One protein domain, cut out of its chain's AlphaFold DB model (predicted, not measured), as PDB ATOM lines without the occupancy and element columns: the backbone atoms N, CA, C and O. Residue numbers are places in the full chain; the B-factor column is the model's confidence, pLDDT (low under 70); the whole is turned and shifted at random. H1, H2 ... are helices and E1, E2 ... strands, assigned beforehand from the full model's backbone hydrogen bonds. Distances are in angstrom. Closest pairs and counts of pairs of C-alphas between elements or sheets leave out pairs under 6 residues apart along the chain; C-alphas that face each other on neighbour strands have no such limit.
ATOM      1  N   ARG A 607     323.959 337.990 397.955       86.44
ATOM      2  CA  ARG A 607     325.347 338.266 397.543       86.44
ATOM      3  C   ARG A 607     326.270 338.575 398.711       86.44
ATOM      4  O   ARG A 607     326.043 339.528 399.453       86.44
ATOM      5  N   GLY A 608     327.365 337.816 398.803       86.31
ATOM      6  CA  GLY A 608     328.361 337.963 399.867       86.31
ATOM      7  C   GLY A 608     328.989 339.358 399.892       86.31
ATOM      8  O   GLY A 608     329.006 340.004 400.939       86.31
ATOM      9  N   SER A 609     329.422 339.868 398.735       89.19
ATOM     10  CA  SER A 609     330.051 341.193 398.638       89.19
ATOM     11  C   SER A 609     329.131 342.355 399.023       89.19
ATOM     12  O   SER A 609     329.566 343.337 399.622       89.19
ATOM     13  N   VAL A 610     327.834 342.241 398.731       88.12
ATOM     14  CA  VAL A 610     326.851 343.288 399.040       88.12
ATOM     15  C   VAL A 610     326.579 343.344 400.544       88.12
ATOM     16  O   VAL A 610     326.504 344.429 401.125       88.12
ATOM     17  N   VAL A 611     326.486 342.177 401.190       88.88
ATOM     18  CA  VAL A 611     326.356 342.066 402.648       88.88
ATOM     19  C   VAL A 611     327.606 342.602 403.350       88.88
ATOM     20  O   VAL A 611     327.479 343.361 404.310       88.88
ATOM     21  N   GLU A 612     328.801 342.282 402.848       89.81
ATOM     22  CA  GLU A 612     330.071 342.809 403.367       89.81
ATOM     23  C   GLU A 612     330.102 344.343 403.312       89.81
ATOM     24  O   GLU A 612     330.367 345.003 404.321       89.81
ATOM     25  N   ALA A 613     329.770 344.928 402.156       87.19
ATOM     26  CA  ALA A 613     329.718 346.376 401.990       87.19
ATOM     27  C   ALA A 613     328.717 347.018 402.966       87.19
ATOM     28  O   ALA A 613     329.033 348.018 403.614       87.19
ATOM     29  N   ALA A 614     327.532 346.422 403.138       86.44
ATOM     30  CA  ALA A 614     326.528 346.906 404.083       86.44
ATOM     31  C   ALA A 614     327.028 346.882 405.541       86.44
ATOM     32  O   ALA A 614     326.867 347.867 406.267       86.44
ATOM     33  N   GLN A 615     327.682 345.794 405.960       86.12
ATOM     34  CA  GLN A 615     328.281 345.665 407.291       86.12
ATOM     35  C   GLN A 615     329.405 346.690 407.512       86.12
ATOM     36  O   GLN A 615     329.455 347.346 408.556       86.12
ATOM     37  N   TYR A 616     330.270 346.891 406.515       87.12
ATOM     38  CA  TYR A 616     331.356 347.868 406.583       87.12
ATOM     39  C   TYR A 616     330.840 349.308 406.704       87.12
ATOM     40  O   TYR A 616     331.340 350.083 407.529       87.12
ATOM     41  N   ILE A 617     329.804 349.663 405.934       86.00
ATOM     42  CA  ILE A 617     329.133 350.967 406.022       86.00
ATOM     43  C   ILE A 617     328.570 351.169 407.435       86.00
ATOM     44  O   ILE A 617     328.832 352.202 408.059       86.00
ATOM     45  N   ALA A 618     327.844 350.181 407.970       83.44
ATOM     46  CA  ALA A 618     327.246 350.257 409.302       83.44
ATOM     47  C   ALA A 618     328.306 350.451 410.399       83.44
ATOM     48  O   ALA A 618     328.189 351.364 411.224       83.44
ATOM     49  N   LYS A 619     329.380 349.653 410.367       84.56
ATOM     50  CA  LYS A 619     330.496 349.727 411.321       84.56
ATOM     51  C   LYS A 619     331.219 351.072 411.253       84.56
ATOM     52  O   LYS A 619     331.481 351.687 412.288       84.56
ATOM     53  N   THR A 620     331.479 351.570 410.045       84.81
ATOM     54  CA  THR A 620     332.192 352.835 409.820       84.81
ATOM     55  C   THR A 620     331.379 354.046 410.278       84.81
ATOM     56  O   THR A 620     331.908 354.914 410.974       84.81
ATOM     57  N   ILE A 621     330.084 354.107 409.939       84.38
ATOM     58  CA  ILE A 621     329.200 355.202 410.373       84.38
ATOM     59  C   ILE A 621     329.059 355.200 411.896       84.38
ATOM     60  O   ILE A 621     329.107 356.263 412.517       84.38
ATOM     61  N   ARG A 622     328.921 354.017 412.506       83.94
ATOM     62  CA  ARG A 622     328.820 353.870 413.961       83.94
ATOM     63  C   ARG A 622     330.078 354.372 414.667       83.94
ATOM     64  O   ARG A 622     329.965 355.180 415.586       83.94
ATOM     65  N   ALA A 623     331.258 353.943 414.215       83.62
ATOM     66  CA  ALA A 623     332.535 354.355 414.794       83.62
ATOM     67  C   ALA A 623     332.770 355.873 414.669       83.62
ATOM     68  O   ALA A 623     333.188 356.522 415.631       83.62
ATOM     69  N   ASP A 624     332.449 356.465 413.512       84.75
ATOM     70  CA  ASP A 624     332.565 357.914 413.319       84.75
ATOM     71  C   ASP A 624     331.595 358.679 414.232       84.75
ATOM     72  O   ASP A 624     332.008 359.591 414.953       84.75
ATOM     73  N   ALA A 625     330.326 358.262 414.281       82.81
ATOM     74  CA  ALA A 625     329.322 358.890 415.132       82.81
ATOM     75  C   ALA A 625     329.693 358.814 416.624       82.81
ATOM     76  O   ALA A 625     329.548 359.803 417.347       82.81
ATOM     77  N   GLU A 626     330.214 357.675 417.082       83.94
ATOM     78  CA  GLU A 626     330.660 357.491 418.463       83.94
ATOM     79  C   GLU A 626     331.846 358.402 418.800       83.94
ATOM     80  O   GLU A 626     331.779 359.168 419.763       83.94
ATOM     81  N   SER A 627     332.887 358.408 417.963       81.75
ATOM     82  CA  SER A 627     334.092 359.217 418.196       81.75
ATOM     83  C   SER A 627     333.823 360.730 418.213       81.75
ATOM     84  O   SER A 627     334.478 361.489 418.939       81.75
ATOM     85  N   VAL A 628     332.852 361.192 417.417       82.50
ATOM     86  CA  VAL A 628     332.563 362.620 417.255       82.50
ATOM     87  C   VAL A 628     331.511 363.113 418.243       82.50
ATOM     88  O   VAL A 628     331.641 364.240 418.720       82.50
ATOM     89  N   PHE A 629     330.479 362.328 418.562       81.94
ATOM     90  CA  PHE A 629     329.311 362.836 419.295       81.94
ATOM     91  C   PHE A 629     329.175 362.305 420.724       81.94
ATOM     92  O   PHE A 629     328.649 363.023 421.582       81.94
ATOM     93  N   VAL A 630     329.667 361.102 421.029       81.12
ATOM     94  CA  VAL A 630     329.532 360.530 422.378       81.12
ATOM     95  C   VAL A 630     330.473 361.249 423.354       81.12
ATOM     96  O   VAL A 630     331.624 361.552 423.049       81.12
ATOM     97  N   GLY A 631     329.961 361.599 424.541       76.94
ATOM     98  CA  GLY A 631     330.718 362.313 425.582       76.94
ATOM     99  C   GLY A 631     330.807 363.837 425.410       76.94
ATOM    100  O   GLY A 631     331.416 364.515 426.241       76.94
ATOM    101  N   ARG A 632     330.181 364.408 424.371       78.62
ATOM    102  CA  ARG A 632     330.130 365.861 424.138       78.62
ATOM    103  C   ARG A 632     328.824 366.486 424.640       78.62
ATOM    104  O   ARG A 632     327.820 365.814 424.855       78.62
ATOM    105  N   LYS A 633     328.835 367.806 424.861       69.44
ATOM    106  CA  LYS A 633     327.659 368.543 425.355       69.44
ATOM    107  C   LYS A 633     326.576 368.614 424.276       69.44
ATOM    108  O   LYS A 633     326.813 369.178 423.212       69.44
ATOM    109  N   ASN A 634     325.372 368.153 424.613       64.94
ATOM    110  CA  ASN A 634     324.199 368.209 423.733       64.94
ATOM    111  C   ASN A 634     323.804 369.652 423.346       64.94
ATOM    112  O   ASN A 634     323.255 369.883 422.284       64.94
ATOM    113  N   SER A 635     324.174 370.660 424.149       59.06
ATOM    114  CA  SER A 635     323.925 372.080 423.836       59.06
ATOM    115  C   SER A 635     324.722 372.626 422.636       59.06
ATOM    116  O   SER A 635     324.602 373.807 422.332       59.06
ATOM    117  N   VAL A 636     325.603 371.818 422.034       54.41
ATOM    118  CA  VAL A 636     326.434 372.163 420.862       54.41
ATOM    119  C   VAL A 636     326.171 371.197 419.690       54.41
ATOM    120  O   VAL A 636     326.677 371.405 418.589       54.41
ATOM    121  N   ILE A 637     325.393 370.130 419.904       62.59
ATOM    122  CA  ILE A 637     325.159 369.069 418.921       62.59
ATOM    123  C   ILE A 637     323.697 369.123 418.493       62.59
ATOM    124  O   ILE A 637     322.838 368.448 419.049       62.59
ATOM    125  N   ASP A 638     323.427 369.928 417.472       75.81
ATOM    126  CA  ASP A 638     322.126 369.925 416.816       75.81
ATOM    127  C   ASP A 638     322.020 368.734 415.851       75.81
ATOM    128  O   ASP A 638     323.015 368.293 415.260       75.81
ATOM    129  N   ALA A 639     320.799 368.243 415.621       79.31
ATOM    130  CA  ALA A 639     320.523 367.167 414.661       79.31
ATOM    131  C   ALA A 639     321.095 367.464 413.257       79.31
ATOM    132  O   ALA A 639     321.544 366.559 412.553       79.31
ATOM    133  N   ALA A 640     321.152 368.746 412.875       82.38
ATOM    134  CA  ALA A 640     321.760 369.205 411.629       82.38
ATOM    135  C   ALA A 640     323.278 368.945 411.565       82.38
ATOM    136  O   ALA A 640     323.792 368.581 410.508       82.38
ATOM    137  N   THR A 641     323.992 369.082 412.685       84.44
ATOM    138  CA  THR A 641     325.437 368.822 412.774       84.44
ATOM    139  C   THR A 641     325.733 367.330 412.641       84.44
ATOM    140  O   THR A 641     326.638 366.954 411.894       84.44
ATOM    141  N   ILE A 642     324.933 366.478 413.296       82.06
ATOM    142  CA  ILE A 642     325.015 365.014 413.156       82.06
ATOM    143  C   ILE A 642     324.762 364.611 411.703       82.06
ATOM    144  O   ILE A 642     325.575 363.907 411.102       82.06
ATOM    145  N   LYS A 643     323.676 365.127 411.108       85.25
ATOM    146  CA  LYS A 643     323.325 364.858 409.711       85.25
ATOM    147  C   LYS A 643     324.444 365.283 408.754       85.25
ATOM    148  O   LYS A 643     324.790 364.529 407.853       85.25
ATOM    149  N   SER A 644     325.043 366.457 408.966       86.62
ATOM    150  CA  SER A 644     326.140 366.964 408.133       86.62
ATOM    151  C   SER A 644     327.392 366.082 408.208       86.62
ATOM    152  O   SER A 644     327.948 365.728 407.172       86.62
ATOM    153  N   ARG A 645     327.803 365.655 409.413       86.62
ATOM    154  CA  ARG A 645     328.982 364.790 409.590       86.62
ATOM    155  C   ARG A 645     328.800 363.426 408.933       86.62
ATOM    156  O   ARG A 645     329.671 362.991 408.187       86.62
ATOM    157  N   ILE A 646     327.657 362.785 409.170       85.56
ATOM    158  CA  ILE A 646     327.347 361.480 408.572       85.56
ATOM    159  C   ILE A 646     327.224 361.608 407.051       85.56
ATOM    160  O   ILE A 646     327.702 360.735 406.335       85.56
ATOM    161  N   ARG A 647     326.682 362.724 406.538       87.44
ATOM    162  CA  ARG A 647     326.680 363.010 405.096       87.44
ATOM    163  C   ARG A 647     328.096 363.078 404.526       87.44
ATOM    164  O   ARG A 647     328.342 362.495 403.478       87.44
ATOM    165  N   THR A 648     329.024 363.761 405.199       88.88
ATOM    166  CA  THR A 648     330.434 363.787 404.781       88.88
ATOM    167  C   THR A 648     331.013 362.378 404.738       88.88
ATOM    168  O   THR A 648     331.604 362.011 403.730       88.88
ATOM    169  N   LYS A 649     330.770 361.559 405.771       86.75
ATOM    170  CA  LYS A 649     331.274 360.181 405.817       86.75
ATOM    171  C   LYS A 649     330.671 359.287 404.727       86.75
ATOM    172  O   LYS A 649     331.395 358.515 404.112       86.75
ATOM    173  N   LEU A 650     329.377 359.419 404.437       85.44
ATOM    174  CA  LEU A 650     328.731 358.738 403.308       85.44
ATOM    175  C   LEU A 650     329.304 359.196 401.958       85.44
ATOM    176  O   LEU A 650     329.463 358.379 401.059       85.44
ATOM    177  N   LYS A 657     333.948 354.186 396.423       85.50
ATOM    178  CA  LYS A 657     333.114 353.286 395.599       85.50
ATOM    179  C   LYS A 657     332.452 352.123 396.348       85.50
ATOM    180  O   LYS A 657     332.064 351.134 395.732       85.50
ATOM    181  N   ILE A 658     332.251 352.262 397.654       83.94
ATOM    182  CA  ILE A 658     331.572 351.258 398.491       83.94
ATOM    183  C   ILE A 658     330.040 351.368 398.352       83.94
ATOM    184  O   ILE A 658     329.304 350.408 398.591       83.94
ATOM    185  N   THR A 659     329.536 352.530 397.923       85.00
ATOM    186  CA  THR A 659     328.125 352.762 397.569       85.00
ATOM    187  C   THR A 659     327.984 353.114 396.089       85.00
ATOM    188  O   THR A 659     328.889 353.690 395.485       85.00
ATOM    189  N   SER A 660     326.844 352.763 395.484       82.69
ATOM    190  CA  SER A 660     326.595 352.957 394.047       82.69
ATOM    191  C   SER A 660     325.519 354.013 393.795       82.69
ATOM    192  O   SER A 660     324.509 354.026 394.502       82.69
ATOM    193  N   PRO A 661     325.665 354.871 392.765       83.38
ATOM    194  CA  PRO A 661     324.605 355.793 392.384       83.38
ATOM    195  C   PRO A 661     323.405 355.031 391.800       83.38
ATOM    196  O   PRO A 661     323.565 354.093 391.017       83.38
ATOM    197  N   SER A 662     322.195 355.473 392.135       82.06
ATOM    198  CA  SER A 662     320.942 355.027 391.515       82.06
ATOM    199  C   SER A 662     320.041 356.226 391.204       82.06
ATOM    200  O   SER A 662     320.311 357.350 391.632       82.06
ATOM    201  N   SER A 663     318.961 356.021 390.442       78.25
ATOM    202  CA  SER A 663     318.038 357.108 390.076       78.25
ATOM    203  C   SER A 663     317.377 357.784 391.285       78.25
ATOM    204  O   SER A 663     317.092 358.976 391.234       78.25
ATOM    205  N   ASP A 664     317.142 357.021 392.354       80.25
ATOM    206  CA  ASP A 664     316.581 357.438 393.646       80.25
ATOM    207  C   ASP A 664     317.656 357.827 394.686       80.25
ATOM    208  O   ASP A 664     317.347 358.504 395.665       80.25
ATOM    209  N   ALA A 665     318.926 357.464 394.462       81.50
ATOM    210  CA  ALA A 665     320.058 357.777 395.338       81.50
ATOM    211  C   ALA A 665     321.324 358.175 394.539       81.50
ATOM    212  O   ALA A 665     322.284 357.403 394.467       81.50
ATOM    213  N   PRO A 666     321.389 359.391 393.955       80.12
ATOM    214  CA  PRO A 666     322.508 359.803 393.095       80.12
ATOM    215  C   PRO A 666     323.879 359.818 393.788       80.12
ATOM    216  O   PRO A 666     324.900 359.678 393.124       80.12
ATOM    217  N   ASN A 667     323.897 359.965 395.117       80.00
ATOM    218  CA  ASN A 667     325.105 359.968 395.946       80.00
ATOM    219  C   ASN A 667     325.287 358.651 396.732       80.00
ATOM    220  O   ASN A 667     325.978 358.633 397.748       80.00
ATOM    221  N   GLY A 668     324.598 357.571 396.341       79.19
ATOM    222  CA  GLY A 668     324.650 356.274 397.030       79.19
ATOM    223  C   GLY A 668     323.784 356.155 398.290       79.19
ATOM    224  O   GLY A 668     323.756 355.098 398.917       79.19
ATOM    225  N   TYR A 669     323.044 357.202 398.659       83.56
ATOM    226  CA  TYR A 669     322.051 357.182 399.738       83.56
ATOM    227  C   TYR A 669     320.818 358.035 399.380       83.56
ATOM    228  O   TYR A 669     320.921 358.999 398.612       83.56
ATOM    229  N   VAL A 670     319.649 357.690 399.933       84.75
ATOM    230  CA  VAL A 670     318.378 358.388 399.659       84.75
ATOM    231  C   VAL A 670     318.198 359.538 400.653       84.75
ATOM    232  O   VAL A 670     317.871 359.326 401.822       84.75
ATOM    233  N   GLU A 671     318.383 360.780 400.199       80.50
ATOM    234  CA  GLU A 671     318.327 361.976 401.063       80.50
ATOM    235  C   GLU A 671     316.948 362.176 401.728       80.50
ATOM    236  O   GLU A 671     316.887 362.691 402.844       80.50
ATOM    237  N   GLU A 672     315.859 361.718 401.099       78.00
ATOM    238  CA  GLU A 672     314.493 361.784 401.652       78.00
ATOM    239  C   GLU A 672     314.311 360.910 402.899       78.00
ATOM    240  O   GLU A 672     313.587 361.282 403.822       78.00
ATOM    241  N   THR A 673     315.007 359.773 402.959       80.44
ATOM    242  CA  THR A 673     314.969 358.862 404.114       80.44
ATOM    243  C   THR A 673     315.940 359.273 405.218       80.44
ATOM    244  O   THR A 673     315.862 358.745 406.326       80.44
ATOM    245  N   PHE A 674     316.845 360.223 404.941       84.62
ATOM    246  CA  PHE A 674     317.894 360.617 405.871       84.62
ATOM    247  C   PHE A 674     317.353 361.542 406.971       84.62
ATOM    248  O   PHE A 674     317.381 362.775 406.861       84.62
ATOM    249  N   ILE A 675     316.887 360.940 408.062       83.12
ATOM    250  CA  ILE A 675     316.280 361.622 409.207       83.12
ATOM    251  C   ILE A 675     317.170 361.430 410.436       83.12
ATOM    252  O   ILE A 675     317.569 360.315 410.766       83.12
ATOM    253  N   VAL A 676     317.464 362.533 411.132       81.69
ATOM    254  CA  VAL A 676     318.137 362.519 412.434       81.69
ATOM    255  C   VAL A 676     317.202 363.135 413.461       81.69
ATOM    256  O   VAL A 676     316.806 364.292 413.314       81.69
ATOM    257  N   ASN A 677     316.858 362.376 414.495       82.56
ATOM    258  CA  ASN A 677     316.026 362.844 415.597       82.56
ATOM    259  C   ASN A 677     316.814 362.764 416.907       82.56
ATOM    260  O   ASN A 677     317.431 361.744 417.196       82.56
ATOM    261  N   VAL A 678     316.794 363.832 417.704       79.94
ATOM    262  CA  VAL A 678     317.476 363.885 419.005       79.94
ATOM    263  C   VAL A 678     316.422 364.068 420.086       79.94
ATOM    264  O   VAL A 678     315.769 365.108 420.159       79.94
ATOM    265  N   VAL A 679     316.257 363.057 420.938       79.44
ATOM    266  CA  VAL A 679     315.309 363.061 422.057       79.44
ATOM    267  C   VAL A 679     316.081 362.829 423.351       79.44
ATOM    268  O   VAL A 679     316.614 361.749 423.601       79.44
ATOM    269  N   GLY A 680     316.152 363.862 424.192       78.12
ATOM    270  CA  GLY A 680     316.879 363.801 425.460       78.12
ATOM    271  C   GLY A 680     318.376 363.565 425.253       78.12
ATOM    272  O   GLY A 680     319.079 364.442 424.759       78.12
ATOM    273  N   ASN A 681     318.864 362.395 425.666       74.12
ATOM    274  CA  ASN A 681     320.255 361.954 425.527       74.12
ATOM    275  C   ASN A 681     320.476 360.966 424.365       74.12
ATOM    276  O   ASN A 681     321.570 360.420 424.251       74.12
ATOM    277  N   THR A 682     319.460 360.714 423.533       78.19
ATOM    278  CA  THR A 682     319.510 359.724 422.449       78.19
ATOM    279  C   THR A 682     319.342 360.403 421.093       78.19
ATOM    280  O   THR A 682     318.425 361.203 420.914       78.19
ATOM    281  N   ALA A 683     320.207 360.069 420.132       79.00
ATOM    282  CA  ALA A 683     320.069 360.452 418.729       79.00
ATOM    283  C   ALA A 683     319.758 359.206 417.889       79.00
ATOM    284  O   ALA A 683     320.528 358.248 417.918       79.00
ATOM    285  N   SER A 684     318.649 359.208 417.151       81.50
ATOM    286  CA  SER A 684     318.340 358.182 416.155       81.50
ATOM    287  C   SER A 684     318.659 358.702 414.758       81.50
ATOM    288  O   SER A 684     318.321 359.834 414.407       81.50
ATOM    289  N   ILE A 685     319.338 357.871 413.970       82.31
ATOM    290  CA  ILE A 685     319.712 358.152 412.586       82.31
ATOM    291  C   ILE A 685     319.075 357.067 411.726       82.31
ATOM    292  O   ILE A 685     319.292 355.881 411.963       82.31
ATOM    293  N   SER A 686     318.299 357.475 410.732       81.88
ATOM    294  CA  SER A 686     317.737 356.585 409.720       81.88
ATOM    295  C   SER A 686     318.195 357.074 408.358       81.88
ATOM    296  O   SER A 686     318.131 358.272 408.096       81.88
ATOM    297  N   VAL A 687     318.714 356.171 407.528       82.19
ATOM    298  CA  VAL A 687     319.151 356.454 406.158       82.19
ATOM    299  C   VAL A 687     319.102 355.164 405.346       82.19
ATOM    300  O   VAL A 687     319.570 354.123 405.802       82.19
ATOM    301  N   GLU A 688     318.535 355.233 404.149       85.56
ATOM    302  CA  GLU A 688     318.619 354.164 403.162       85.56
ATOM    303  C   GLU A 688     319.883 354.344 402.314       85.56
ATOM    304  O   GLU A 688     320.112 355.411 401.734       85.56
ATOM    305  N   VAL A 689     320.705 353.296 402.245       84.69
ATOM    306  CA  VAL A 689     321.977 353.278 401.515       84.69
ATOM    307  C   VAL A 689     321.922 352.208 400.430       84.69
ATOM    308  O   VAL A 689     321.378 351.127 400.651       84.69
ATOM    309  N   LYS A 690     322.491 352.505 399.259       84.94
ATOM    310  CA  LYS A 690     322.619 351.563 398.144       84.94
ATOM    311  C   LYS A 690     324.068 351.048 398.099       84.94
ATOM    312  O   LYS A 690     324.939 351.759 397.583       84.94
ATOM    313  N   PRO A 691     324.365 349.871 398.682       84.31
ATOM    314  CA  PRO A 691     325.708 349.296 398.625       84.31
ATOM    315  C   PRO A 691     326.119 349.023 397.175       84.31
ATOM    316  O   PRO A 691     325.265 348.851 396.300       84.31
ATOM    317  N   VAL A 692     327.427 349.002 396.917       84.69
ATOM    318  CA  VAL A 692     327.965 348.606 395.613       84.69
ATOM    319  C   VAL A 692     327.529 347.181 395.272       84.69
ATOM    320  O   VAL A 692     327.442 346.312 396.140       84.69
ATOM    321  N   GLN A 693     327.198 346.959 394.002       81.00
ATOM    322  CA  GLN A 693     326.728 345.673 393.498       81.00
ATOM    323  C   GLN A 693     327.663 345.182 392.399       81.00
ATOM    324  O   GLN A 693     328.057 345.948 391.517       81.00
ATOM    325  N   GLY A 694     328.000 343.893 392.453       73.81
ATOM    326  CA  GLY A 694     328.755 343.217 391.407       73.81
ATOM    327  C   GLY A 694     327.923 343.007 390.141       73.81
ATOM    328  O   GLY A 694     326.720 342.757 390.207       73.81
ATOM    329  N   LEU A 695     328.569 343.081 388.975       75.94
ATOM    330  CA  LEU A 695     327.952 342.689 387.709       75.94
ATOM    331  C   LEU A 695     328.189 341.193 387.467       75.94
ATOM    332  O   LEU A 695     329.249 340.811 386.977       75.94
ATOM    333  N   ASP A 696     327.198 340.360 387.782       68.88
ATOM    334  CA  ASP A 696     327.333 338.902 387.641       68.88
ATOM    335  C   ASP A 696     327.032 338.388 386.225       68.88
ATOM    336  O   ASP A 696     327.626 337.411 385.776       68.88
ATOM    337  N   PHE A 697     326.106 339.029 385.500       69.88
ATOM    338  CA  PHE A 697     325.618 338.531 384.209       69.88
ATOM    339  C   PHE A 697     325.524 339.644 383.163       69.88
ATOM    340  O   PHE A 697     325.035 340.739 383.439       69.88
ATOM    341  N   ILE A 698     325.930 339.336 381.927       67.81
ATOM    342  CA  ILE A 698     325.758 340.212 380.763       67.81
ATOM    343  C   ILE A 698     324.965 339.454 379.699       67.81
ATOM    344  O   ILE A 698     325.433 338.460 379.146       67.81
ATOM    345  N   PHE A 699     323.773 339.952 379.376       72.44
ATOM    346  CA  PHE A 699     322.948 339.410 378.299       72.44
ATOM    347  C   PHE A 699     323.182 340.206 377.010       72.44
ATOM    348  O   PHE A 699     322.779 341.362 376.902       72.44
ATOM    349  N   ILE A 700     323.821 339.588 376.012       75.56
ATOM    350  CA  ILE A 700     324.042 340.198 374.693       75.56
ATOM    351  C   ILE A 700     323.037 339.609 373.699       75.56
ATOM    352  O   ILE A 700     323.053 338.411 373.428       75.56
ATOM    353  N   THR A 701     322.176 340.455 373.131       80.19
ATOM    354  CA  THR A 701     321.217 340.050 372.090       80.19
ATOM    355  C   THR A 701     321.723 340.487 370.718       80.19
ATOM    356  O   THR A 701     321.809 341.682 370.440       80.19
ATOM    357  N   PHE A 702     322.029 339.532 369.837       76.88
ATOM    358  CA  PHE A 702     322.355 339.809 368.435       76.88
ATOM    359  C   PHE A 702     321.100 339.683 367.568       76.88
ATOM    360  O   PHE A 702     320.462 338.633 367.545       76.88
ATOM    361  N   THR A 703     320.761 340.736 366.824       77.44
ATOM    362  CA  THR A 703     319.706 340.682 365.800       77.44
ATOM    363  C   THR A 703     320.358 340.587 364.425       77.44
ATOM    364  O   THR A 703     321.126 341.469 364.045       77.44
ATOM    365  N   LEU A 704     320.065 339.521 363.678       71.38
ATOM    366  CA  LEU A 704     320.553 339.327 362.311       71.38
ATOM    367  C   LEU A 704     319.476 339.781 361.316       71.38
ATOM    368  O   LEU A 704     318.349 339.293 361.359       71.38
ATOM    369  N   GLY A 705     319.819 340.719 360.432       74.19
ATOM    370  CA  GLY A 705     318.951 341.166 359.339       74.19
ATOM    371  C   GLY A 705     319.268 340.444 358.028       74.19
ATOM    372  O   GLY A 705     320.433 340.184 357.728       74.19
ATOM    373  N   GLU A 706     318.244 340.141 357.227       69.56
ATOM    374  CA  GLU A 706     318.429 339.579 355.884       69.56
ATOM    375  C   GLU A 706     319.104 340.587 354.943       69.56
ATOM    376  O   GLU A 706     318.728 341.761 354.879       69.56
ATOM    377  N   THR A 707     320.076 340.122 354.157       62.19
ATOM    378  CA  THR A 707     320.703 340.932 353.110       62.19
ATOM    379  C   THR A 707     319.721 341.113 351.949       62.19
ATOM    380  O   THR A 707     319.531 340.210 351.137       62.19
ATOM    381  N   ARG A 708     319.075 342.279 351.859       59.44
ATOM    382  CA  ARG A 708     318.217 342.635 350.720       59.44
ATOM    383  C   ARG A 708     319.041 343.341 349.650       59.44
ATOM    384  O   ARG A 708     319.543 344.436 349.880       59.44
ATOM    385  N   GLN A 709     319.151 342.719 348.482       54.19
ATOM    386  CA  GLN A 709     319.748 343.316 347.291       54.19
ATOM    387  C   GLN A 709     318.623 343.571 346.279       54.19
ATOM    388  O   GLN A 709     317.979 342.629 345.822       54.19
ATOM    389  N   SER A 710     318.334 344.838 345.980       63.28
ATOM    390  CA  SER A 710     317.428 345.228 344.892       63.28
ATOM    391  C   SER A 710     318.245 345.478 343.627       63.28
ATOM    392  O   SER A 710     319.275 346.151 343.713       63.28
ATOM    393  N   ALA A 711     317.801 344.937 342.490       51.56
ATOM    394  CA  ALA A 711     318.357 345.271 341.178       51.56
ATOM    395  C   ALA A 711     317.969 346.691 340.753       51.56
ATOM    396  O   ALA A 711     316.818 347.090 341.056       51.56
TER     397      ALA A 711
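AT A GLANCE: This is residues 607 to 650 and 657 to 711 of the 711 residues of an uncharacterized protein of Candidatus Korarchaeota archaeon (UniProt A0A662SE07). You meet a small body with a long tail: short helix H2 packs on long helix H1 and on the strand hairpin E1 E2, while residues 695 to 711 stick out. The 99 printed residues run H1, H2, E1, E2, mixed in class, with an antiparallel sheet. The whole is extended, radius of gyration of the C-alphas 22.1 A, spanning 87 by 28 by 17 A.

IN THESE COORDINATES: Find C-alpha 608 at (328.361, 337.963, 399.867); from there H1 runs 31.6 A to residue 629. H2 holds residues 639 to 650, 16.3 A. E1, residues 669 to 679, spans 24.0 A and bends by 73 degrees at residue 672. E2, residues 682 to 689, spans 22.0 A, ending at (321.977, 353.278, 401.515).

HOW THE PARTS SIT: H1, with residues 621 to 629 alone, touches H2 in a helical hairpin, opposite ways at a steep tilt of 41 degrees; the closest C-alphas, Ile 621 and Ile 646, are 6.8 A apart. In both helices every O i to N i+4 pair is within hydrogen-bond range. The closest C-alphas of H2 and E1, Ala 639 and Val 676, are 5.7 A apart. H1 and E1 are apart. In the hairpin E1 and E2, N 675 and O 686 are 2.9 A apart, within hydrogen-bond range.

THE WHOLE: Residues 651 to 656 are not printed; C-alphas 650 and 657 are 10.4 A apart across this cut. Of the links printed whole, none is long. Confidence is under 70 at residues 633 to 637, 696 to 698 and 706 to 711.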